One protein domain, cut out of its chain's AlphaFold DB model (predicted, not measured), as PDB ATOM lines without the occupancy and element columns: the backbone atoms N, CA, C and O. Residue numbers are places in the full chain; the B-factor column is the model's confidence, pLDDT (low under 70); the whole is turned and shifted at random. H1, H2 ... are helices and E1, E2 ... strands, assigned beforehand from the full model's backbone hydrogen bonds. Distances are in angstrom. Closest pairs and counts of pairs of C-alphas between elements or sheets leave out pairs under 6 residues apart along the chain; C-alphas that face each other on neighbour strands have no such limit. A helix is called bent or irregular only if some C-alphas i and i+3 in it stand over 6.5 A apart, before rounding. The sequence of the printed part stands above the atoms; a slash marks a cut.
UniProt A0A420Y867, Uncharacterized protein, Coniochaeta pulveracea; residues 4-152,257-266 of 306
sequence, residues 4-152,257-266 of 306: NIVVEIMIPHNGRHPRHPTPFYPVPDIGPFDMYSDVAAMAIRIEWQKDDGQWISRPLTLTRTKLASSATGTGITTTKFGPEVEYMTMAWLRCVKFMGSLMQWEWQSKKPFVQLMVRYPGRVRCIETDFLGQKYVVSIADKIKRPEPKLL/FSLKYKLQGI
ATOM      1  N   ASN A   4     -34.161 -37.651  37.897       87.88
ATOM      2  CA  ASN A   4     -32.717 -37.488  37.977       87.88
ATOM      3  C   ASN A   4     -32.370 -36.181  38.683       87.88
ATOM      4  O   ASN A   4     -32.990 -35.135  38.464       87.88
ATOM      5  N   ILE A   5     -31.329 -36.233  39.508       88.62
ATOM      6  CA  ILE A   5     -30.694 -35.049  40.080       88.62
ATOM      7  C   ILE A   5     -29.368 -34.867  39.358       88.62
ATOM      8  O   ILE A   5     -28.444 -35.654  39.539       88.62
ATOM      9  N   VAL A   6     -29.275 -33.813  38.553       90.00
ATOM     10  CA  VAL A   6     -28.065 -33.480  37.803       90.00
ATOM     11  C   VAL A   6     -27.333 -32.362  38.531       90.00
ATOM     12  O   VAL A   6     -27.921 -31.320  38.840       90.00
ATOM     13  N   VAL A   7     -26.049 -32.582  38.810       92.25
ATOM     14  CA  VAL A   7     -25.150 -31.578  39.387       92.25
ATOM     15  C   VAL A   7     -24.142 -31.173  38.322       92.25
ATOM     16  O   VAL A   7     -23.396 -32.007  37.819       92.25
ATOM     17  N   GLU A   8     -24.117 -29.889  37.995       92.50
ATOM     18  CA  GLU A   8     -23.230 -29.311  36.987       92.50
ATOM     19  C   GLU A   8     -22.179 -28.467  37.701       92.50
ATOM     20  O   GLU A   8     -22.515 -27.660  38.570       92.50
ATOM     21  N   ILE A   9     -20.902 -28.651  37.363       92.62
ATOM     22  CA  ILE A   9     -19.798 -27.857  37.907       92.62
ATOM     23  C   ILE A   9     -19.002 -27.305  36.736       92.62
ATOM     24  O   ILE A   9     -18.410 -28.062  35.970       92.62
ATOM     25  N   MET A  10     -18.946 -25.979  36.617       90.62
ATOM     26  CA  MET A  10     -18.094 -25.363  35.605       90.62
ATOM     27  C   MET A  10     -16.615 -25.584  35.944       90.62
ATOM     28  O   MET A  10     -16.177 -25.343  37.075       90.62
ATOM     29  N   ILE A  11     -15.831 -26.005  34.954       84.06
ATOM     30  CA  ILE A  11     -14.399 -26.282  35.110       84.06
ATOM     31  C   ILE A  11     -13.624 -24.958  35.265       84.06
ATOM     32  O   ILE A  11     -13.953 -23.977  34.594       84.06
ATOM     33  N   PRO A  12     -12.605 -24.890  36.145       79.19
ATOM     34  CA  PRO A  12     -11.786 -23.695  36.299       79.19
ATOM     35  C   PRO A  12     -11.117 -23.236  35.004       79.19
ATOM     36  O   PRO A  12     -10.562 -24.042  34.265       79.19
ATOM     37  N   HIS A  13     -11.049 -21.920  34.809       73.00
ATOM     38  CA  HIS A  13     -10.171 -21.288  33.828       73.00
ATOM     39  C   HIS A  13      -9.272 -20.280  34.558       73.00
ATOM     40  O   HIS A  13      -9.757 -19.474  35.353       73.00
ATOM     41  N   ASN A  14      -7.953 -20.352  34.351       70.38
ATOM     42  CA  ASN A  14      -6.952 -19.528  35.053       70.38
ATOM     43  C   ASN A  14      -7.047 -19.596  36.593       70.38
ATOM     44  O   ASN A  14      -6.949 -18.586  37.290       70.38
ATOM     45  N   GLY A  15      -7.270 -20.796  37.137       66.75
ATOM     46  CA  GLY A  15      -7.280 -21.035  38.586       66.75
ATOM     47  C   GLY A  15      -8.539 -20.572  39.328       66.75
ATOM     48  O   GLY A  15      -8.565 -20.640  40.555       66.75
ATOM     49  N   ARG A  16      -9.592 -20.126  38.627       67.94
ATOM     50  CA  ARG A  16     -10.900 -19.795  39.220       67.94
ATOM     51  C   ARG A  16     -12.031 -20.479  38.474       67.94
ATOM     52  O   ARG A  16     -11.983 -20.593  37.252       67.94
ATOM     53  N   HIS A  17     -13.063 -20.901  39.202       77.50
ATOM     54  CA  HIS A  17     -14.261 -21.422  38.562       77.50
ATOM     55  C   HIS A  17     -15.106 -20.272  37.988       77.50
ATOM     56  O   HIS A  17     -15.370 -19.296  38.702       77.50
ATOM     57  N   PRO A  18     -15.542 -20.349  36.719       85.75
ATOM     58  CA  PRO A  18     -16.488 -19.383  36.186       85.75
ATOM     59  C   PRO A  18     -17.861 -19.600  36.836       85.75
ATOM     60  O   PRO A  18     -18.210 -20.706  37.246       85.75
ATOM     61  N   ARG A  19     -18.659 -18.535  36.942       87.06
ATOM     62  CA  ARG A  19     -20.018 -18.628  37.488       87.06
ATOM     63  C   ARG A  19     -20.917 -19.403  36.515       87.06
ATOM     64  O   ARG A  19     -20.925 -19.115  35.322       87.06
ATOM     65  N   HIS A  20     -21.706 -20.337  37.042       89.12
ATOM     66  CA  HIS A  20     -22.747 -21.023  36.284       89.12
ATOM     67  C   HIS A  20     -23.857 -20.032  35.899       89.12
ATOM     68  O   HIS A  20     -24.211 -19.195  36.732       89.12
ATOM     69  N   PRO A  21     -24.476 -20.130  34.709       84.50
ATOM     70  CA  PRO A  21     -25.624 -19.292  34.342       84.50
ATOM     71  C   PRO A  21     -26.820 -19.435  35.296       84.50
ATOM     72  O   PRO A  21     -27.600 -18.502  35.478       84.50
ATOM     73  N   THR A  22     -26.961 -20.611  35.911       85.81
ATOM     74  CA  THR A  22     -28.073 -20.983  36.801       85.81
ATOM     75  C   THR A  22     -27.586 -21.499  38.167       85.81
ATOM     76  O   THR A  22     -27.871 -22.632  38.550       85.81
ATOM     77  N   PRO A  23     -26.801 -20.708  38.921       87.50
ATOM     78  CA  PRO A  23     -26.083 -21.219  40.083       87.50
ATOM     79  C   PRO A  23     -27.055 -21.712  41.159       87.50
ATOM     80  O   PRO A  23     -28.060 -21.056  41.466       87.50
ATOM     81  N   PHE A  24     -26.733 -22.849  41.781       88.38
ATOM     82  CA  PHE A  24     -27.547 -23.386  42.872       88.38
ATOM     83  C   PHE A  24     -27.539 -22.434  44.069       88.38
ATOM     84  O   PHE A  24     -28.589 -22.138  44.647       88.38
ATOM     85  N   TYR A  25     -26.359 -21.909  44.412       86.88
ATOM     86  CA  TYR A  25     -26.192 -20.921  45.469       86.88
ATOM     87  C   TYR A  25     -25.616 -19.608  44.907       86.88
ATOM     88  O   TYR A  25     -24.409 -19.506  44.682       86.88
ATOM     89  N   PRO A  26     -26.464 -18.588  44.669       80.75
ATOM     90  CA  PRO A  26     -26.036 -17.317  44.099       80.75
ATOM     91  C   PRO A  26     -25.358 -16.457  45.173       80.75
ATOM     92  O   PRO A  26     -25.993 -15.666  45.872       80.75
ATOM     93  N   VAL A  27     -24.050 -16.634  45.326       81.94
ATOM     94  CA  VAL A  27     -23.212 -15.836  46.232       81.94
ATOM     95  C   VAL A  27     -22.613 -14.620  45.527       81.94
ATOM     96  O   VAL A  27     -22.424 -14.673  44.313       81.94
ATOM     97  N   PRO A  28     -22.272 -13.538  46.254       82.12
ATOM     98  CA  PRO A  28     -21.433 -12.468  45.718       82.12
ATOM     99  C   PRO A  28     -20.047 -12.977  45.300       82.12
ATOM    100  O   PRO A  28     -19.538 -13.959  45.837       82.12
ATOM    101  N   ASP A  29     -19.404 -12.246  44.392       81.31
ATOM    102  CA  ASP A  29     -18.069 -12.587  43.870       81.31
ATOM    103  C   ASP A  29     -16.955 -12.452  44.916       81.31
ATOM    104  O   ASP A  29     -15.855 -12.968  44.740       81.31
ATOM    105  N   ILE A  30     -17.216 -11.687  45.975       87.19
ATOM    106  CA  ILE A  30     -16.296 -11.465  47.084       87.19
ATOM    107  C   ILE A  30     -17.084 -11.702  48.363       87.19
ATOM    108  O   ILE A  30     -18.114 -11.061  48.602       87.19
ATOM    109  N   GLY A  31     -16.587 -12.622  49.179       89.62
ATOM    110  CA  GLY A  31     -17.133 -12.928  50.491       89.62
ATOM    111  C   GLY A  31     -16.023 -13.177  51.508       89.62
ATOM    112  O   GLY A  31     -14.903 -12.710  51.309       89.62
ATOM    113  N   PRO A  32     -16.322 -13.894  52.601       92.00
ATOM    114  CA  PRO A  32     -15.396 -14.045  53.717       92.00
ATOM    115  C   PRO A  32     -14.189 -14.936  53.408       92.00
ATOM    116  O   PRO A  32     -13.195 -14.843  54.117       92.00
ATOM    117  N   PHE A  33     -14.256 -15.779  52.376       94.31
ATOM    118  CA  PHE A  33     -13.156 -16.648  51.954       94.31
ATOM    119  C   PHE A  33     -12.629 -16.241  50.575       94.31
ATOM    120  O   PHE A  33     -13.379 -15.737  49.738       94.31
ATOM    121  N   ASP A  34     -11.351 -16.489  50.316       92.62
ATOM    122  CA  ASP A  34     -10.701 -16.256  49.019       92.62
ATOM    123  C   ASP A  34     -11.351 -17.013  47.850       92.62
ATOM    124  O   ASP A  34     -11.477 -16.459  46.757       92.62
ATOM    125  N   MET A  35     -11.834 -18.229  48.099       91.06
ATOM    126  CA  MET A  35     -12.585 -19.054  47.145       91.06
ATOM    127  C   MET A  35     -14.110 -18.974  47.327       91.06
ATOM    128  O   MET A  35     -14.848 -19.865  46.908       91.06
ATOM    129  N   TYR A  36     -14.626 -17.930  47.990       91.62
ATOM    130  CA  TYR A  36     -16.048 -17.872  48.343       91.62
ATOM    131  C   TYR A  36     -16.978 -17.966  47.129       91.62
ATOM    132  O   TYR A  36     -18.006 -18.635  47.202       91.62
ATOM    133  N   SER A  37     -16.603 -17.332  46.015       89.88
ATOM    134  CA  SER A  37     -17.389 -17.309  44.781       89.88
ATOM    135  C   SER A  37     -17.376 -18.616  43.996       89.88
ATOM    136  O   SER A  37     -18.221 -18.783  43.122       89.88
ATOM    137  N   ASP A  38     -16.458 -19.541  44.290       91.94
ATOM    138  CA  ASP A  38     -16.294 -20.774  43.510       91.94
ATOM    139  C   ASP A  38     -17.557 -21.644  43.557       91.94
ATOM    140  O   ASP A  38     -17.891 -22.310  42.583       91.94
ATOM    141  N   VAL A  39     -18.334 -21.563  44.641       92.19
ATOM    142  CA  VAL A  39     -19.615 -22.280  44.763       92.19
ATOM    143  C   VAL A  39     -20.671 -21.816  43.759       92.19
ATOM    144  O   VAL A  39     -21.615 -22.552  43.486       92.19
ATOM    145  N   ALA A  40     -20.524 -20.615  43.186       90.25
ATOM    146  CA  ALA A  40     -21.409 -20.130  42.131       90.25
ATOM    147  C   ALA A  40     -21.143 -20.813  40.779       90.25
ATOM    148  O   ALA A  40     -21.893 -20.584  39.836       90.25
ATOM    149  N   ALA A  41     -20.099 -21.632  40.661       92.12
ATOM    150  CA  ALA A  41     -19.850 -22.475  39.495       92.12
ATOM    151  C   ALA A  41     -20.684 -23.757  39.480       92.12
ATOM    152  O   ALA A  41     -20.749 -24.430  38.454       92.12
ATOM    153  N   MET A  42     -21.292 -24.098  40.618       93.75
ATOM    154  CA  MET A  42     -22.117 -25.284  40.764       93.75
ATOM    155  C   MET A  42     -23.595 -24.949  40.544       93.75
ATOM    156  O   MET A  42     -24.134 -24.001  41.130       93.75
ATOM    157  N   ALA A  43     -24.272 -25.783  39.768       91.88
ATOM    158  CA  ALA A  43     -25.716 -25.794  39.621       91.88
ATOM    159  C   ALA A  43     -26.287 -27.177  39.918       91.88
ATOM    160  O   ALA A  43     -25.600 -28.193  39.856       91.88
ATOM    161  N   ILE A  44     -27.564 -27.192  40.285       92.06
ATOM    162  CA  ILE A  44     -28.331 -28.418  40.468       92.06
ATOM    163  C   ILE A  44     -29.594 -28.253  39.641       92.06
ATOM    164  O   ILE A  44     -30.269 -27.230  39.763       92.06
ATOM    165  N   ARG A  45     -29.943 -29.249  38.836       90.94
ATOM    166  CA  ARG A  45     -31.231 -29.313  38.143       90.94
ATOM    167  C   ARG A  45     -31.884 -30.665  38.369       90.94
ATOM    168  O   ARG A  45     -31.204 -31.674  38.522       90.94
ATOM    169  N   ILE A  46     -33.210 -30.661  38.433       90.88
ATOM    170  CA  ILE A  46     -34.004 -31.888  38.473       90.88
ATOM    171  C   ILE A  46     -34.474 -32.159  37.053       90.88
ATOM    172  O   ILE A  46     -34.963 -31.240  36.392       90.88
ATOM    173  N   GLU A  47     -34.332 -33.394  36.600       91.94
ATOM    174  CA  GLU A  47     -34.947 -33.898  35.376       91.94
ATOM    175  C   GLU A  47     -35.984 -34.951  35.745       91.94
ATOM    176  O   GLU A  47     -35.754 -35.741  36.655       91.94
ATOM    177  N   TRP A  48     -37.132 -34.960  35.082       91.81
ATOM    178  CA  TRP A  48     -38.136 -35.995  35.301       91.81
ATOM    179  C   TRP A  48     -39.003 -36.200  34.072       91.81
ATOM    180  O   TRP A  48     -39.177 -35.291  33.253       91.81
ATOM    181  N   GLN A  49     -39.573 -37.394  33.978       92.94
ATOM    182  CA  GLN A  49     -40.538 -37.729  32.946       92.94
ATOM    183  C   GLN A  49     -41.953 -37.345  33.398       92.94
ATOM    184  O   GLN A  49     -42.365 -37.651  34.520       92.94
ATOM    185  N   LYS A  50     -42.692 -36.646  32.537       90.44
ATOM    186  CA  LYS A  50     -44.135 -36.426  32.687       90.44
ATOM    187  C   LYS A  50     -44.928 -37.683  32.308       90.44
ATOM    188  O   LYS A  50     -44.406 -38.581  31.656       90.44
ATOM    189  N   ASP A  51     -46.220 -37.684  32.627       89.69
ATOM    190  CA  ASP A  51     -47.143 -38.776  32.286       89.69
ATOM    191  C   ASP A  51     -47.299 -39.001  30.768       89.69
ATOM    192  O   ASP A  51     -47.593 -40.109  30.335       89.69
ATOM    193  N   ASP A  52     -47.063 -37.968  29.951       89.88
ATOM    194  CA  ASP A  52     -47.063 -38.038  28.480       89.88
ATOM    195  C   ASP A  52     -45.750 -38.598  27.891       89.88
ATOM    196  O   ASP A  52     -45.571 -38.628  26.674       89.88
ATOM    197  N   GLY A  53     -44.815 -39.028  28.745       87.38
ATOM    198  CA  GLY A  53     -43.506 -39.546  28.358       87.38
ATOM    199  C   GLY A  53     -42.453 -38.471  28.065       87.38
ATOM    200  O   GLY A  53     -41.281 -38.814  27.881       87.38
ATOM    201  N   GLN A  54     -42.815 -37.180  28.056       91.12
ATOM    202  CA  GLN A  54     -41.883 -36.080  27.809       91.12
ATOM    203  C   GLN A  54     -40.965 -35.851  29.013       91.12
ATOM    204  O   GLN A  54     -41.422 -35.632  30.138       91.12
ATOM    205  N   TRP A  55     -39.657 -35.794  28.761       92.94
ATOM    206  CA  TRP A  55     -38.681 -35.389  29.766       92.94
ATOM    207  C   TRP A  55     -38.586 -33.871  29.882       92.94
ATOM    208  O   TRP A  55     -38.529 -33.134  28.892       92.94
ATOM    209  N   ILE A  56     -38.563 -33.393  31.121       92.56
ATOM    210  CA  ILE A  56     -38.436 -31.977  31.448       92.56
ATOM    211  C   ILE A  56     -37.360 -31.757  32.501       92.56
ATOM    212  O   ILE A  56     -37.136 -32.602  33.360       92.56
ATOM    213  N   SER A  57     -36.710 -30.596  32.444       91.62
ATOM    214  CA  SER A  57     -35.696 -30.175  33.404       91.62
ATOM    215  C   SER A  57     -36.026 -28.827  34.027       91.62
ATOM    216  O   SER A  57     -36.643 -27.948  33.408       91.62
ATOM    217  N   ARG A  58     -35.581 -28.647  35.272       89.12
ATOM    218  CA  ARG A  58     -35.659 -27.373  35.977       89.12
ATOM    219  C   ARG A  58     -34.453 -27.163  36.895       89.12
ATOM    220  O   ARG A  58     -34.273 -27.937  37.837       89.12
ATOM    221  N   PRO A  59     -33.684 -26.079  36.697       89.19
ATOM    222  CA  PRO A  59     -32.675 -25.650  37.653       89.19
ATOM    223  C   PRO A  59     -33.279 -25.333  39.022       89.19
ATOM    224  O   PRO A  59     -34.327 -24.686  39.143       89.19
ATOM    225  N   LEU A  60     -32.581 -25.768  40.061       86.50
ATOM    226  CA  LEU A  60     -32.834 -25.420  41.444       86.50
ATOM    227  C   LEU A  60     -31.936 -24.257  41.837       86.50
ATOM    228  O   LEU A  60     -30.728 -24.272  41.619       86.50
ATOM    229  N   THR A  61     -32.527 -23.282  42.511       81.62
ATOM    230  CA  THR A  61     -31.772 -22.196  43.124       81.62
ATOM    231  C   THR A  61     -32.255 -21.982  44.535       81.62
ATOM    232  O   THR A  61     -33.454 -21.980  44.828       81.62
ATOM    233  N   LEU A  62     -31.299 -21.778  45.425       77.56
ATOM    234  CA  LEU A  62     -31.550 -21.522  46.823       77.56
ATOM    235  C   LEU A  62     -32.051 -20.082  46.994       77.56
ATOM    236  O   LEU A  62     -31.281 -19.141  47.143       77.56
ATOM    237  N   THR A  63     -33.372 -19.903  46.941       59.56
ATOM    238  CA  THR A  63     -34.011 -18.575  46.868       59.56
ATOM    239  C   THR A  63     -34.205 -17.876  48.219       59.56
ATOM    240  O   THR A  63     -34.716 -16.758  48.254       59.56
ATOM    241  N   ARG A  64     -33.833 -18.499  49.349       53.31
ATOM    242  CA  ARG A  64     -34.137 -17.976  50.700       53.31
ATOM    243  C   ARG A  64     -33.105 -18.310  51.775       53.31
ATOM    244  O   ARG A  64     -33.465 -18.477  52.942       53.31
ATOM    245  N   THR A  65     -31.824 -18.408  51.442       52.91
ATOM    246  CA  THR A  65     -30.832 -18.538  52.510       52.91
ATOM    247  C   THR A  65     -30.656 -17.215  53.227       52.91
ATOM    248  O   THR A  65     -30.013 -16.287  52.741       52.91
ATOM    249  N   LYS A  66     -31.173 -17.155  54.459       55.34
ATOM    250  CA  LYS A  66     -30.526 -16.336  55.482       55.34
ATOM    251  C   LYS A  66     -29.042 -16.715  55.454       55.34
ATOM    252  O   LYS A  66     -28.734 -17.908  55.398       55.34
ATOM    253  N   LEU A  67     -28.142 -15.731  55.474       62.31
ATOM    254  CA  LEU A  67     -26.708 -15.952  55.703       62.31
ATOM    255  C   LEU A  67     -26.512 -16.404  57.160       62.31
ATOM    256  O   LEU A  67     -25.960 -15.690  57.988       62.31
ATOM    257  N   ALA A  68     -27.096 -17.551  57.500       56.44
ATOM    258  CA  ALA A  68     -26.982 -18.186  58.791       56.44
ATOM    259  C   ALA A  68     -25.645 -18.918  58.812       56.44
ATOM    260  O   ALA A  68     -25.357 -19.753  57.945       56.44
ATOM    261  N   SER A  69     -24.837 -18.539  59.790       58.75
ATOM    262  CA  SER A  69     -23.559 -19.159  60.087       58.75
ATOM    263  C   SER A  69     -23.717 -20.654  60.370       58.75
ATOM    264  O   SER A  69     -24.693 -21.073  60.986       58.75
ATOM    265  N   SER A  70     -22.738 -21.464  59.978       61.06
ATOM    266  CA  SER A  70     -22.641 -22.872  60.373       61.06
ATOM    267  C   SER A  70     -22.473 -23.043  61.887       61.06
ATOM    268  O   SER A  70     -22.877 -24.068  62.430       61.06
ATOM    269  N   ALA A  71     -21.990 -22.005  62.581       60.03
ATOM    270  CA  ALA A  71     -21.883 -21.952  64.038       60.03
ATOM    271  C   ALA A  71     -23.239 -21.974  64.771       60.03
ATOM    272  O   ALA A  71     -23.275 -22.066  65.993       60.03
ATOM    273  N   THR A  72     -24.371 -21.887  64.060       61.19
ATOM    274  CA  THR A  72     -25.699 -22.094  64.665       61.19
ATOM    275  C   THR A  72     -26.090 -23.572  64.753       61.19
ATOM    276  O   THR A  72     -27.165 -23.885  65.261       61.19
ATOM    277  N   GLY A  73     -25.276 -24.482  64.205       64.56
ATOM    278  CA  GLY A  73     -25.476 -25.925  64.312       64.56
ATOM    279  C   GLY A  73     -25.071 -26.458  65.686       64.56
ATOM    280  O   GLY A  73     -24.102 -25.994  66.286       64.56
ATOM    281  N   THR A  74     -25.790 -27.465  66.183       68.25
ATOM    282  CA  THR A  74     -25.434 -28.148  67.431       68.25
ATOM    283  C   THR A  74     -24.019 -28.730  67.326       68.25
ATOM    284  O   THR A  74     -23.700 -29.483  66.409       68.25
ATOM    285  N   GLY A  75     -23.135 -28.342  68.248       77.94
ATOM    286  CA  GLY A  75     -21.762 -28.854  68.321       77.94
ATOM    287  C   GLY A  75     -20.734 -28.198  67.388       77.94
ATOM    288  O   GLY A  75     -19.569 -28.602  67.433       77.94
ATOM    289  N   ILE A  76     -21.110 -27.191  66.586       84.25
ATOM    290  CA  ILE A  76     -20.169 -26.392  65.781       84.25
ATOM    291  C   ILE A  76     -19.912 -25.065  66.498       84.25
ATOM    292  O   ILE A  76     -20.743 -24.165  66.470       84.25
ATOM    293  N   THR A  77     -18.751 -24.936  67.140       87.19
ATOM    294  CA  THR A  77     -18.349 -23.716  67.856       87.19
ATOM    295  C   THR A  77     -17.021 -23.182  67.337       87.19
ATOM    296  O   THR A  77     -16.181 -23.944  66.848       87.19
ATOM    297  N   THR A  78     -16.801 -21.875  67.484       88.75
ATOM    298  CA  THR A  78     -15.526 -21.232  67.133       88.75
ATOM    299  C   THR A  78     -14.367 -21.752  67.980       88.75
ATOM    300  O   THR A  78     -13.258 -21.880  67.477       88.75
ATOM    301  N   THR A  79     -14.621 -22.139  69.233       89.00
ATOM    302  CA  THR A  79     -13.623 -22.775  70.106       89.00
ATOM    303  C   THR A  79     -13.136 -24.114  69.551       89.00
ATOM    304  O   THR A  79     -11.954 -24.419  69.642       89.00
ATOM    305  N   LYS A  80     -14.038 -24.921  68.975       90.19
ATOM    306  CA  LYS A  80     -13.701 -26.258  68.467       90.19
ATOM    307  C   LYS A  80     -13.125 -26.219  67.054       90.19
ATOM    308  O   LYS A  80     -12.214 -26.979  66.744       90.19
ATOM    309  N   PHE A  81     -13.682 -25.371  66.195       90.38
ATOM    310  CA  PHE A  81     -13.389 -25.402  64.764       90.38
ATOM    311  C   PHE A  81     -12.616 -24.184  64.247       90.38
ATOM    312  O   PHE A  81     -12.142 -24.226  63.119       90.38
ATOM    313  N   GLY A  82     -12.433 -23.146  65.061       91.38
ATOM    314  CA  GLY A  82     -11.811 -21.884  64.658       91.38
ATOM    315  C   GLY A  82     -12.834 -20.806  64.268       91.38
ATOM    316  O   GLY A  82     -14.023 -21.099  64.109       91.38
ATOM    317  N   PRO A  83     -12.409 -19.537  64.138       90.94
ATOM    318  CA  PRO A  83     -13.288 -18.411  63.803       90.94
ATOM    319  C   PRO A  83     -13.943 -18.519  62.416       90.94
ATOM    320  O   PRO A  83     -14.953 -17.868  62.159       90.94
ATOM    321  N   GLU A  84     -13.405 -19.344  61.516       92.12
ATOM    322  CA  GLU A  84     -13.907 -19.552  60.157       92.12
ATOM    323  C   GLU A  84     -15.377 -19.983  60.144       92.12
ATOM    324  O   GLU A  84     -16.156 -19.512  59.312       92.12
ATOM    325  N   VAL A  85     -15.790 -20.824  61.100       90.06
ATOM    326  CA  VAL A  85     -17.154 -21.377  61.135       90.06
ATOM    327  C   VAL A  85     -18.232 -20.322  61.348       90.06
ATOM    328  O   VAL A  85     -19.368 -20.533  60.918       90.06
ATOM    329  N   GLU A  86     -17.878 -19.170  61.932       87.75
ATOM    330  CA  GLU A  86     -18.780 -18.025  62.072       87.75
ATOM    331  C   GLU A  86     -19.193 -17.470  60.697       87.75
ATOM    332  O   GLU A  86     -20.334 -17.043  60.518       87.75
ATOM    333  N   TYR A  87     -18.316 -17.569  59.696       88.06
ATOM    334  CA  TYR A  87     -18.504 -16.987  58.365       88.06
ATOM    335  C   TYR A  87     -18.823 -18.015  57.272       88.06
ATOM    336  O   TYR A  87     -19.197 -17.646  56.157       88.06
ATOM    337  N   MET A  88     -18.717 -19.311  57.570       88.19
ATOM    338  CA  MET A  88     -19.188 -20.362  56.669       88.19
ATOM    339  C   MET A  88     -20.707 -20.457  56.745       88.19
ATOM    340  O   MET A  88     -21.255 -20.852  57.771       88.19
ATOM    341  N   THR A  89     -21.419 -20.148  55.662       86.62
ATOM    342  CA  THR A  89     -22.855 -20.451  55.605       86.62
ATOM    343  C   THR A  89     -23.057 -21.938  55.334       86.62
ATOM    344  O   THR A  89     -22.283 -22.561  54.608       86.62
ATOM    345  N   MET A  90     -24.135 -22.526  55.860       85.12
ATOM    346  CA  MET A  90     -24.445 -23.939  55.592       85.12
ATOM    347  C   MET A  90     -24.617 -24.242  54.098       85.12
ATOM    348  O   MET A  90     -24.286 -25.334  53.644       85.12
ATOM    349  N   ALA A  91     -25.127 -23.282  53.325       86.38
ATOM    350  CA  ALA A  91     -25.257 -23.428  51.881       86.38
ATOM    351  C   ALA A  91     -23.904 -23.422  51.173       86.38
ATOM    352  O   ALA A  91     -23.670 -24.293  50.340       86.38
ATOM    353  N   TRP A  92     -23.012 -22.498  51.545       90.69
ATOM    354  CA  TRP A  92     -21.646 -22.480  51.032       90.69
ATOM    355  C   TRP A  92     -20.949 -23.810  51.331       90.69
ATOM    356  O   TRP A  92     -20.462 -24.468  50.416       90.69
ATOM    357  N   LEU A  93     -21.023 -24.263  52.588       91.00
ATOM    358  CA  LEU A  93     -20.433 -25.522  53.035       91.00
ATOM    359  C   LEU A  93     -20.942 -26.719  52.221       91.00
ATOM    360  O   LEU A  93     -20.149 -27.529  51.755       91.00
ATOM    361  N   ARG A  94     -22.259 -26.830  52.006       89.75
ATOM    362  CA  ARG A  94     -22.842 -27.915  51.197       89.75
ATOM    363  C   ARG A  94     -22.347 -27.891  49.754       89.75
ATOM    364  O   ARG A  94     -22.026 -28.950  49.228       89.75
ATOM    365  N   CYS A  95     -22.252 -26.714  49.135       92.50
ATOM    366  CA  CYS A  95     -21.724 -26.596  47.775       92.50
ATOM    367  C   CYS A  95     -20.259 -27.031  47.712       92.50
ATOM    368  O   CYS A  95     -19.904 -27.835  46.860       92.50
ATOM    369  N   VAL A  96     -19.430 -26.584  48.661       93.56
ATOM    370  CA  VAL A  96     -18.027 -27.013  48.767       93.56
ATOM    371  C   VAL A  96     -17.918 -28.528  48.942       93.56
ATOM    372  O   VAL A  96     -17.072 -29.145  48.304       93.56
ATOM    373  N   LYS A  97     -18.790 -29.154  49.744       92.94
ATOM    374  CA  LYS A  97     -18.813 -30.617  49.905       92.94
ATOM    375  C   LYS A  97     -19.202 -31.343  48.617       92.94
ATOM    376  O   LYS A  97     -18.552 -32.324  48.279       92.94
ATOM    377  N   PHE A  98     -20.222 -30.872  47.895       92.69
ATOM    378  CA  PHE A  98     -20.603 -31.447  46.597       92.69
ATOM    379  C   PHE A  98     -19.477 -31.320  45.573       92.69
ATOM    380  O   PHE A  98     -19.084 -32.320  44.978       92.69
ATOM    381  N   MET A  99     -18.919 -30.117  45.422       92.94
ATOM    382  CA  MET A  99     -17.792 -29.879  44.523       92.94
ATOM    383  C   MET A  99     -16.592 -30.740  44.911       92.94
ATOM    384  O   MET A  99     -16.026 -31.411  44.059       92.94
ATOM    385  N   GLY A 100     -16.245 -30.792  46.197       92.06
ATOM    386  CA  GLY A 100     -15.135 -31.598  46.687       92.06
ATOM    387  C   GLY A 100     -15.336 -33.098  46.485       92.06
ATOM    388  O   GLY A 100     -14.369 -33.789  46.180       92.06
ATOM    389  N   SER A 101     -16.564 -33.607  46.617       91.62
ATOM    390  CA  SER A 101     -16.892 -35.001  46.300       91.62
ATOM    391  C   SER A 101     -16.713 -35.301  44.817       91.62
ATOM    392  O   SER A 101     -15.962 -36.208  44.475       91.62
ATOM    393  N   LEU A 102     -17.374 -34.533  43.947       90.69
ATOM    394  CA  LEU A 102     -17.418 -34.806  42.508       90.69
ATOM    395  C   LEU A 102     -16.075 -34.538  41.818       90.69
ATOM    396  O   LEU A 102     -15.691 -35.273  40.920       90.69
ATOM    397  N   MET A 103     -15.328 -33.538  42.285       89.50
ATOM    398  CA  MET A 103     -14.002 -33.179  41.770       89.50
ATOM    399  C   MET A 103     -12.854 -33.829  42.564       89.50
ATOM    400  O   MET A 103     -11.701 -33.439  42.395       89.50
ATOM    401  N   GLN A 104     -13.155 -34.744  43.493       90.31
ATOM    402  CA  GLN A 104     -12.165 -35.477  44.297       90.31
ATOM    403  C   GLN A 104     -11.138 -34.588  45.048       90.31
ATOM    404  O   GLN A 104      -9.948 -34.902  45.118       90.31
ATOM    405  N   TRP A 105     -11.579 -33.486  45.669       91.44
ATOM    406  CA  TRP A 105     -10.694 -32.513  46.336       91.44
ATOM    407  C   TRP A 105     -10.072 -33.004  47.642       91.44
ATOM    408  O   TRP A 105     -10.763 -33.306  48.615       91.44
ATOM    409  N   GLU A 106      -8.750 -33.008  47.726       91.94
ATOM    410  CA  GLU A 106      -7.994 -33.318  48.936       91.94
ATOM    411  C   GLU A 106      -7.445 -32.046  49.573       91.94
ATOM    412  O   GLU A 106      -6.541 -31.403  49.042       91.94
ATOM    413  N   TRP A 107      -8.004 -31.676  50.724       92.81
ATOM    414  CA  TRP A 107      -7.547 -30.511  51.467       92.81
ATOM    415  C   TRP A 107      -6.149 -30.755  52.039       92.81
ATOM    416  O   TRP A 107      -5.932 -31.703  52.787       92.81
ATOM    417  N   GLN A 108      -5.205 -29.866  51.738       91.81
ATOM    418  CA  GLN A 108      -3.809 -29.971  52.185       91.81
ATOM    419  C   GLN A 108      -3.594 -29.581  53.657       91.81
ATOM    420  O   GLN A 108      -2.466 -29.584  54.147       91.81
ATOM    421  N   SER A 109      -4.660 -29.223  54.369       89.38
ATOM    422  CA  SER A 109      -4.589 -28.706  55.730       89.38
ATOM    423  C   SER A 109      -5.205 -29.643  56.755       89.38
ATOM    424  O   SER A 109      -6.176 -30.348  56.491       89.38
ATOM    425  N   LYS A 110      -4.660 -29.565  57.970       87.31
ATOM    426  CA  LYS A 110      -5.153 -30.246  59.168       87.31
ATOM    427  C   LYS A 110      -5.956 -29.321  60.091       87.31
ATOM    428  O   LYS A 110      -6.239 -29.703  61.225       87.31
ATOM    429  N   LYS A 111      -6.305 -28.102  59.653       91.19
ATOM    430  CA  LYS A 111      -7.097 -27.179  60.477       91.19
ATOM    431  C   LYS A 111      -8.461 -27.786  60.827       91.19
ATOM    432  O   LYS A 111      -9.101 -28.378  59.956       91.19
ATOM    433  N   PRO A 112      -8.958 -27.593  62.062       91.44
ATOM    434  CA  PRO A 112     -10.202 -28.211  62.508       91.44
ATOM    435  C   PRO A 112     -11.412 -27.961  61.595       91.44
ATOM    436  O   PRO A 112     -12.117 -28.914  61.272       91.44
ATOM    437  N   PHE A 113     -11.658 -26.728  61.123       91.19
ATOM    438  CA  PHE A 113     -12.832 -26.445  60.276       91.19
ATOM    439  C   PHE A 113     -12.842 -27.216  58.947       91.19
ATOM    440  O   PHE A 113     -13.915 -27.438  58.387       91.19
ATOM    441  N   VAL A 114     -11.686 -27.673  58.452       92.06
ATOM    442  CA  VAL A 114     -11.590 -28.478  57.223       92.06
ATOM    443  C   VAL A 114     -12.342 -29.800  57.361       92.06
ATOM    444  O   VAL A 114     -12.928 -30.280  56.391       92.06
ATOM    445  N   GLN A 115     -12.446 -30.332  58.581       89.31
ATOM    446  CA  GLN A 115     -13.229 -31.535  58.878       89.31
ATOM    447  C   GLN A 115     -14.725 -31.363  58.559       89.31
ATOM    448  O   GLN A 115     -15.424 -32.337  58.289       89.31
ATOM    449  N   LEU A 116     -15.232 -30.126  58.536       89.56
ATOM    450  CA  LEU A 116     -16.619 -29.838  58.164       89.56
ATOM    451  C   LEU A 116     -16.840 -29.922  56.643       89.56
ATOM    452  O   LEU A 116     -17.961 -30.173  56.198       89.56
ATOM    453  N   MET A 117     -15.775 -29.745  55.854       90.94
ATOM    454  CA  MET A 117     -15.767 -29.758  54.384       90.94
ATOM    455  C   MET A 117     -15.382 -31.125  53.798       90.94
ATOM    456  O   MET A 117     -15.081 -31.225  52.607       90.94
ATOM    457  N   VAL A 118     -15.368 -32.177  54.622       85.12
ATOM    458  CA  VAL A 118     -15.077 -33.545  54.177       85.12
ATOM    459  C   VAL A 118     -16.096 -33.975  53.126       85.12
ATOM    460  O   VAL A 118     -17.295 -33.727  53.266       85.12
ATOM    461  N   ARG A 119     -15.607 -34.617  52.065       84.06
ATOM    462  CA  ARG A 119     -16.419 -35.125  50.955       84.06
ATOM    463  C   ARG A 119     -17.520 -36.051  51.473       84.06
ATOM    464  O   ARG A 119     -17.328 -36.784  52.442       84.06
ATOM    465  N   TYR A 120     -18.667 -36.048  50.807       87.19
ATOM    466  CA  TYR A 120     -19.626 -37.136  50.956       87.19
ATOM    467  C   TYR A 120     -18.976 -38.468  50.551       87.19
ATOM    468  O   TYR A 120     -18.245 -38.481  49.553       87.19
ATOM    469  N   PRO A 121     -19.217 -39.558  51.304       83.19
ATOM    470  CA  PRO A 121     -18.712 -40.875  50.946       83.19
ATOM    471  C   PRO A 121     -19.338 -41.313  49.620       83.19
ATOM    472  O   PRO A 121     -20.545 -41.186  49.425       83.19
ATOM    473  N   GLY A 122     -18.508 -41.804  48.707       82.06
ATOM    474  CA  GLY A 122     -18.945 -42.263  47.396       82.06
ATOM    475  C   GLY A 122     -17.759 -42.633  46.514       82.06
ATOM    476  O   GLY A 122     -16.650 -42.131  46.708       82.06
ATOM    477  N   ARG A 123     -18.002 -43.519  45.546       83.12
ATOM    478  CA  ARG A 123     -17.064 -43.799  44.457       83.12
ATOM    479  C   ARG A 123     -17.359 -42.823  43.325       83.12
ATOM    480  O   ARG A 123     -18.512 -42.681  42.930       83.12
ATOM    481  N   VAL A 124     -16.333 -42.145  42.824       85.62
ATOM    482  CA  VAL A 124     -16.451 -41.291  41.637       85.62
ATOM    483  C   VAL A 124     -15.583 -41.902  40.556       85.62
ATOM    484  O   VAL A 124     -14.389 -42.118  40.765       85.62
ATOM    485  N   ARG A 125     -16.208 -42.199  39.423       86.56
ATOM    486  CA  ARG A 125     -15.543 -42.690  38.223       86.56
ATOM    487  C   ARG A 125     -15.544 -41.575  37.179       86.56
ATOM    488  O   ARG A 125     -16.508 -40.813  37.099       86.56
ATOM    489  N   CYS A 126     -14.461 -41.465  36.422       85.19
ATOM    490  CA  CYS A 126     -14.408 -40.632  35.230       85.19
ATOM    491  C   CYS A 126     -14.882 -41.473  34.043       85.19
ATOM    492  O   CYS A 126     -14.539 -42.650  33.963       85.19
ATOM    493  N   ILE A 127     -15.679 -40.885  33.155       85.94
ATOM    494  CA  ILE A 127     -16.081 -41.517  31.898       85.94
ATOM    495  C   ILE A 127     -15.551 -40.638  30.778       85.94
ATOM    496  O   ILE A 127     -15.995 -39.501  30.612       85.94
ATOM    497  N   GLU A 128     -14.607 -41.168  30.016       84.75
ATOM    498  CA  GLU A 128     -14.006 -40.493  28.873       84.75
ATOM    499  C   GLU A 128     -14.466 -41.163  27.583       84.75
ATOM    500  O   GLU A 128     -14.643 -42.379  27.516       84.75
ATOM    501  N   THR A 129     -14.704 -40.361  26.547       86.06
ATOM    502  CA  THR A 129     -15.053 -40.886  25.224       86.06
ATOM    503  C   THR A 129     -13.774 -41.065  24.418       86.06
ATOM    504  O   THR A 129     -13.138 -40.083  24.036       86.06
ATOM    505  N   ASP A 130     -13.413 -42.313  24.140       84.31
ATOM    506  CA  ASP A 130     -12.370 -42.641  23.177       84.31
ATOM    507  C   ASP A 130     -12.998 -42.651  21.780       84.31
ATOM    508  O   ASP A 130     -13.588 -43.639  21.339       84.31
ATOM    509  N   PHE A 131     -12.911 -41.508  21.098       82.62
ATOM    510  CA  PHE A 131     -13.481 -41.333  19.762       82.62
ATOM    511  C   PHE A 131     -12.845 -42.253  18.715       82.62
ATOM    512  O   PHE A 131     -13.527 -42.642  17.768       82.62
ATOM    513  N   LEU A 132     -11.562 -42.599  18.866       86.44
ATOM    514  CA  LEU A 132     -10.858 -43.465  17.917       86.44
ATOM    515  C   LEU A 132     -11.236 -44.929  18.140       86.44
ATOM    516  O   LEU A 132     -11.501 -45.646  17.178       86.44
ATOM    517  N   GLY A 133     -11.311 -45.348  19.403       81.00
ATOM    518  CA  GLY A 133     -11.750 -46.685  19.796       81.00
ATOM    519  C   GLY A 133     -13.268 -46.881  19.817       81.00
ATOM    520  O   GLY A 133     -13.714 -47.988  20.098       81.00
ATOM    521  N   GLN A 134     -14.053 -45.827  19.557       82.50
ATOM    522  CA  GLN A 134     -15.521 -45.803  19.656       82.50
ATOM    523  C   GLN A 134     -16.053 -46.421  20.959       82.50
ATOM    524  O   GLN A 134     -17.066 -47.121  20.968       82.50
ATOM    525  N   LYS A 135     -15.366 -46.163  22.074       82.06
ATOM    526  CA  LYS A 135     -15.687 -46.746  23.381       82.06
ATOM    527  C   LYS A 135     -15.725 -45.687  24.473       82.06
ATOM    528  O   LYS A 135     -15.114 -44.625  24.362       82.06
ATOM    529  N   TYR A 136     -16.416 -46.014  25.557       82.19
ATOM    530  CA  TYR A 136     -16.290 -45.281  26.808       82.19
ATOM    531  C   TYR A 136     -15.208 -45.934  27.658       82.19
ATOM    532  O   TYR A 136     -15.212 -47.148  27.851       82.19
ATOM    533  N   VAL A 137     -14.287 -45.126  28.165       83.25
ATOM    534  CA  VAL A 137     -13.285 -45.558  29.135       83.25
ATOM    535  C   VAL A 137     -13.745 -45.083  30.501       83.25
ATOM    536  O   VAL A 137     -13.899 -43.883  30.726       83.25
ATOM    537  N   VAL A 138     -13.997 -46.032  31.401       86.44
ATOM    538  CA  VAL A 138     -14.355 -45.747  32.791       86.44
ATOM    539  C   VAL A 138     -13.107 -45.903  33.648       86.44
ATOM    540  O   VAL A 138     -12.503 -46.969  33.677       86.44
ATOM    541  N   SER A 139     -12.707 -44.851  34.354       87.81
ATOM    542  CA  SER A 139     -11.506 -44.847  35.194       87.81
ATOM    543  C   SER A 139     -11.795 -44.290  36.587       87.81
ATOM    544  O   SER A 139     -12.873 -43.760  36.871       87.81
ATOM    545  N   ILE A 140     -10.847 -44.450  37.510       87.38
ATOM    546  CA  ILE A 140     -10.928 -43.815  38.829       87.38
ATOM    547  C   ILE A 140     -10.608 -42.330  38.661       87.38
ATOM    548  O   ILE A 140      -9.606 -41.976  38.051       87.38
ATOM    549  N   ALA A 141     -11.449 -41.457  39.217       87.56
ATOM    550  CA  ALA A 141     -11.199 -40.024  39.158       87.56
ATOM    551  C   ALA A 141      -9.980 -39.630  40.014       87.56
ATOM    552  O   ALA A 141      -9.902 -39.969  41.201       87.56
ATOM    553  N   ASP A 142      -9.065 -38.863  39.422       89.38
ATOM    554  CA  ASP A 142      -7.860 -38.382  40.095       89.38
ATOM    555  C   ASP A 142      -8.172 -37.471  41.282       89.38
ATOM    556  O   ASP A 142      -9.072 -36.627  41.254       89.38
ATOM    557  N   LYS A 143      -7.364 -37.593  42.338       91.12
ATOM    558  CA  LYS A 143      -7.457 -36.716  43.508       91.12
ATOM    559  C   LYS A 143      -6.800 -35.371  43.221       91.12
ATOM    560  O   LYS A 143      -5.620 -35.295  42.885       91.12
ATOM    561  N   ILE A 144      -7.533 -34.288  43.469       90.69
ATOM    562  CA  ILE A 144      -7.041 -32.922  43.263       90.69
ATOM    563  C   ILE A 144      -6.660 -32.313  44.607       90.69
ATOM    564  O   ILE A 144      -7.524 -32.010  45.430       90.69
ATOM    565  N   LYS A 145      -5.367 -32.069  44.828       92.38
ATOM    566  CA  LYS A 145      -4.905 -31.363  46.030       92.38
ATOM    567  C   LYS A 145      -5.382 -29.908  46.004       92.38
ATOM    568  O   LYS A 145      -5.187 -29.201  45.018       92.38
ATOM    569  N   ARG A 146      -5.991 -29.450  47.097       90.44
ATOM    570  CA  ARG A 146      -6.499 -28.083  47.257       90.44
ATOM    571  C   ARG A 146      -5.956 -27.444  48.536       90.44
ATOM    572  O   ARG A 146      -5.974 -28.091  49.589       90.44
ATOM    573  N   PRO A 147      -5.519 -26.173  48.481       92.12
ATOM    574  CA  PRO A 147      -5.253 -25.419  49.694       92.12
ATOM    575  C   PRO A 147      -6.558 -25.217  50.468       92.12
ATOM    576  O   PRO A 147      -7.652 -25.255  49.903       92.12
ATOM    577  N   GLU A 148      -6.445 -25.004  51.772       91.69
ATOM    578  CA  GLU A 148      -7.589 -24.619  52.594       91.69
ATOM    579  C   GLU A 148      -8.153 -23.246  52.179       91.69
ATOM    580  O   GLU A 148      -7.381 -22.370  51.781       91.69
ATOM    581  N   PRO A 149      -9.469 -23.015  52.328       93.44
ATOM    582  CA  PRO A 149     -10.051 -21.691  52.163       93.44
ATOM    583  C   PRO A 149      -9.440 -20.705  53.162       93.44
ATOM    584  O   PRO A 149      -9.458 -20.941  54.376       93.44
ATOM    585  N   LYS A 150      -8.945 -19.570  52.671       94.06
ATOM    586  CA  LYS A 150      -8.375 -18.523  53.522       94.06
ATOM    587  C   LYS A 150      -9.459 -17.541  53.944       94.06
ATOM    588  O   LYS A 150     -10.077 -16.897  53.098       94.06
ATOM    589  N   LEU A 151      -9.646 -17.375  55.254       94.62
ATOM    590  CA  LEU A 151     -10.510 -16.329  55.802       94.62
ATOM    591  C   LEU A 151      -9.879 -14.952  55.554       94.62
ATOM    592  O   LEU A 151      -8.777 -14.669  56.027       94.62
ATOM    593  N   LEU A 152     -10.584 -14.105  54.813       94.50
ATOM    594  CA  LEU A 152     -10.136 -12.776  54.418       94.50
ATOM    595  C   LEU A 152     -10.474 -11.738  55.476       94.50
ATOM    596  O   LEU A 152     -11.553 -11.778  56.062       94.50
ATOM    597  N   PHE A 257     -34.068 -12.293  40.983       39.66
ATOM    598  CA  PHE A 257     -35.383 -11.685  40.912       39.66
ATOM    599  C   PHE A 257     -36.144 -12.563  39.934       39.66
ATOM    600  O   PHE A 257     -36.066 -12.388  38.726       39.66
ATOM    601  N   SER A 258     -36.768 -13.608  40.470       40.41
ATOM    602  CA  SER A 258     -37.728 -14.442  39.770       40.41
ATOM    603  C   SER A 258     -37.348 -14.848  38.344       40.41
ATOM    604  O   SER A 258     -38.242 -14.973  37.508       40.41
ATOM    605  N   LEU A 259     -36.081 -15.162  38.057       44.53
ATOM    606  CA  LEU A 259     -35.821 -16.147  37.017       44.53
ATOM    607  C   LEU A 259     -36.290 -17.470  37.618       44.53
ATOM    608  O   LEU A 259     -35.523 -18.269  38.145       44.53
ATOM    609  N   LYS A 260     -37.618 -17.665  37.618       54.12
ATOM    610  CA  LYS A 260     -38.210 -18.992  37.572       54.12
ATOM    611  C   LYS A 260     -37.596 -19.575  36.311       54.12
ATOM    612  O   LYS A 260     -38.117 -19.307  35.230       54.12
ATOM    613  N   TYR A 261     -36.437 -20.228  36.435       64.69
ATOM    614  CA  TYR A 261     -35.818 -20.897  35.304       64.69
ATOM    615  C   TYR A 261     -36.927 -21.696  34.650       64.69
ATOM    616  O   TYR A 261     -37.650 -22.436  35.335       64.69
ATOM    617  N   LYS A 262     -37.181 -21.364  33.381       71.75
ATOM    618  CA  LYS A 262     -38.334 -21.902  32.681       71.75
ATOM    619  C   LYS A 262     -38.181 -23.412  32.670       71.75
ATOM    620  O   LYS A 262     -37.068 -23.926  32.591       71.75
ATOM    621  N   LEU A 263     -39.308 -24.098  32.782       81.75
ATOM    622  CA  LEU A 263     -39.342 -25.522  32.521       81.75
ATOM    623  C   LEU A 263     -38.837 -25.740  31.090       81.75
ATOM    624  O   LEU A 263     -39.343 -25.096  30.169       81.75
ATOM    625  N   GLN A 264     -37.831 -26.587  30.923       86.31
ATOM    626  CA  GLN A 264     -37.262 -26.896  29.616       86.31
ATOM    627  C   GLN A 264     -37.604 -28.336  29.264       86.31
ATOM    628  O   GLN A 264     -37.428 -29.219  30.099       86.31
ATOM    629  N   GLY A 265     -38.107 -28.569  28.051       87.94
ATOM    630  CA  GLY A 265     -38.159 -29.918  27.493       87.94
ATOM    631  C   GLY A 265     -36.744 -30.364  27.146       87.94
ATOM    632  O   GLY A 265     -35.985 -29.580  26.579       87.94
ATOM    633  N   ILE A 266     -36.393 -31.590  27.511       88.56
ATOM    634  CA  ILE A 266     -35.084 -32.186  27.233       88.56
ATOM    635  C   ILE A 266     -35.280 -33.540  26.539       88.56
ATOM    636  O   ILE A 266     -36.352 -34.138  26.676       88.56
TER     637      ILE A 266
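This is residues 4 to 152 and 257 to 266 of the 306 residues of an uncharacterized protein of Coniochaeta pulveracea (UniProt A0A420Y867). An antiparallel sheet of three strands, E1, E2 and E3, and a separate strand hairpin, E5 and E6, form two prongs at one end of the model, with the short helices H2, H3 and H5 at the other end. H4, the longest helix, lies in the middle between these ends, with H1 packed on one side of it and the small parallel pair E4 and E7 near another, while the tip of the E5 and E6 hairpin, residues 130 to 135, sticks out. The printed part has 159 residues with five named helices and seven named strands, in the order E1 H1 E2 E3 H2 H3 H4 E4 H5 E5 E6 E7. The class is mixed, helices and strands, with 71 residues, under half, in named elements. The whole is only just compact, close to loose, with a radius of gyration of the C-alphas of 17.8 A and spans of 53 by 41 by 31 A.

In the sheet of three strands, E1 is residues 4 to 9, 16.1 A long, and begins with C-alpha 4 at (-32.717, -37.488, 37.977). E2, the longest strand, is residues 42 to 49 and 23.6 A long; E3 is residues 55 to 60 and 16.4 A long. H4 is residues 90 to 102, 18.4 A from first to last C-alpha, and begins with C-alpha 90 at (-24.445, -23.939, 55.592). The shorter helices are H1, residues 36 to 41; H2, residues 78 to 81; H3, residues 84 to 87; and H5, residues 112 to 117. H1 is irregular, but only just: C-alphas 36 and 39 are 6.7 A apart. E5 is residues 125 to 130, 15.4 A long, and E6 is residues 135 to 140, 16.4 A long. E4, residues 105 to 107, and E7, residues 144 to 146, are 6.3 A long each; E7 ends with C-alpha 146 at (-6.499, -28.083, 47.257).

The sheet has the order E1, E2, E3, with E1 and E3 as edge strands. E1 and E2 are antiparallel at 157 degrees, with N 6 and O 45 within hydrogen-bond range at 2.9 A. E2 and E3 form a hairpin, antiparallel at 151 degrees, with N 60 and O 44 at 2.8 A. Residues 56 to 57 of E3 also pair, antiparallel, with residues 264 to 265. H4 only grazes the sheet, with its residues 95 to 102. H1 touches H4 at a steep tilt of 58 degrees, the same way; their closest C-alphas, of Val 39 and Cys 95, are 5.7 A apart. H5 touches H4, only just about perpendicular at 71 degrees, the closest C-alphas being those of Lys 97 and Met 117, 5.5 A apart. H2 and H5 only just touch, with 3 pairs of C-alphas within 8 A, the closest those of Phe 81 and Phe 113 at 4.6 A. H2 and H3 only just touch, and only at the corner, with Thr 78 and Val 85 as closest C-alphas at 6.2 A. E4 and E7 are parallel at 37 degrees, with N 106 and O 144 at 2.8 A. E5 and E6 form a hairpin, antiparallel at 151 degrees, with N 128 and O 137 at 2.9 A; both are apart from H4. In H4 every O i to N i+4 pair is within hydrogen-bond range, in H1 and H5 0 of 2 are, beside 2 of 3 and 3 of 3 O i to N i+3 pairs, and H2 and H3 are too short for an O i to N i+4 pair.

The two C-alphas farthest apart, those of Thr 79 and Leu 132, are 56.2 A from each other. Residues 153 to 256 are not printed, and C-alphas 152 and 257 are 28.7 A apart across this cut. The links from E1 to H1, 26 residues, and from E3 to H2, 17 residues, are long. The mean pLDDT of the printed part is 84.5, and residues 15 to 16, 63 to 74 and 257 to 261 are under 70.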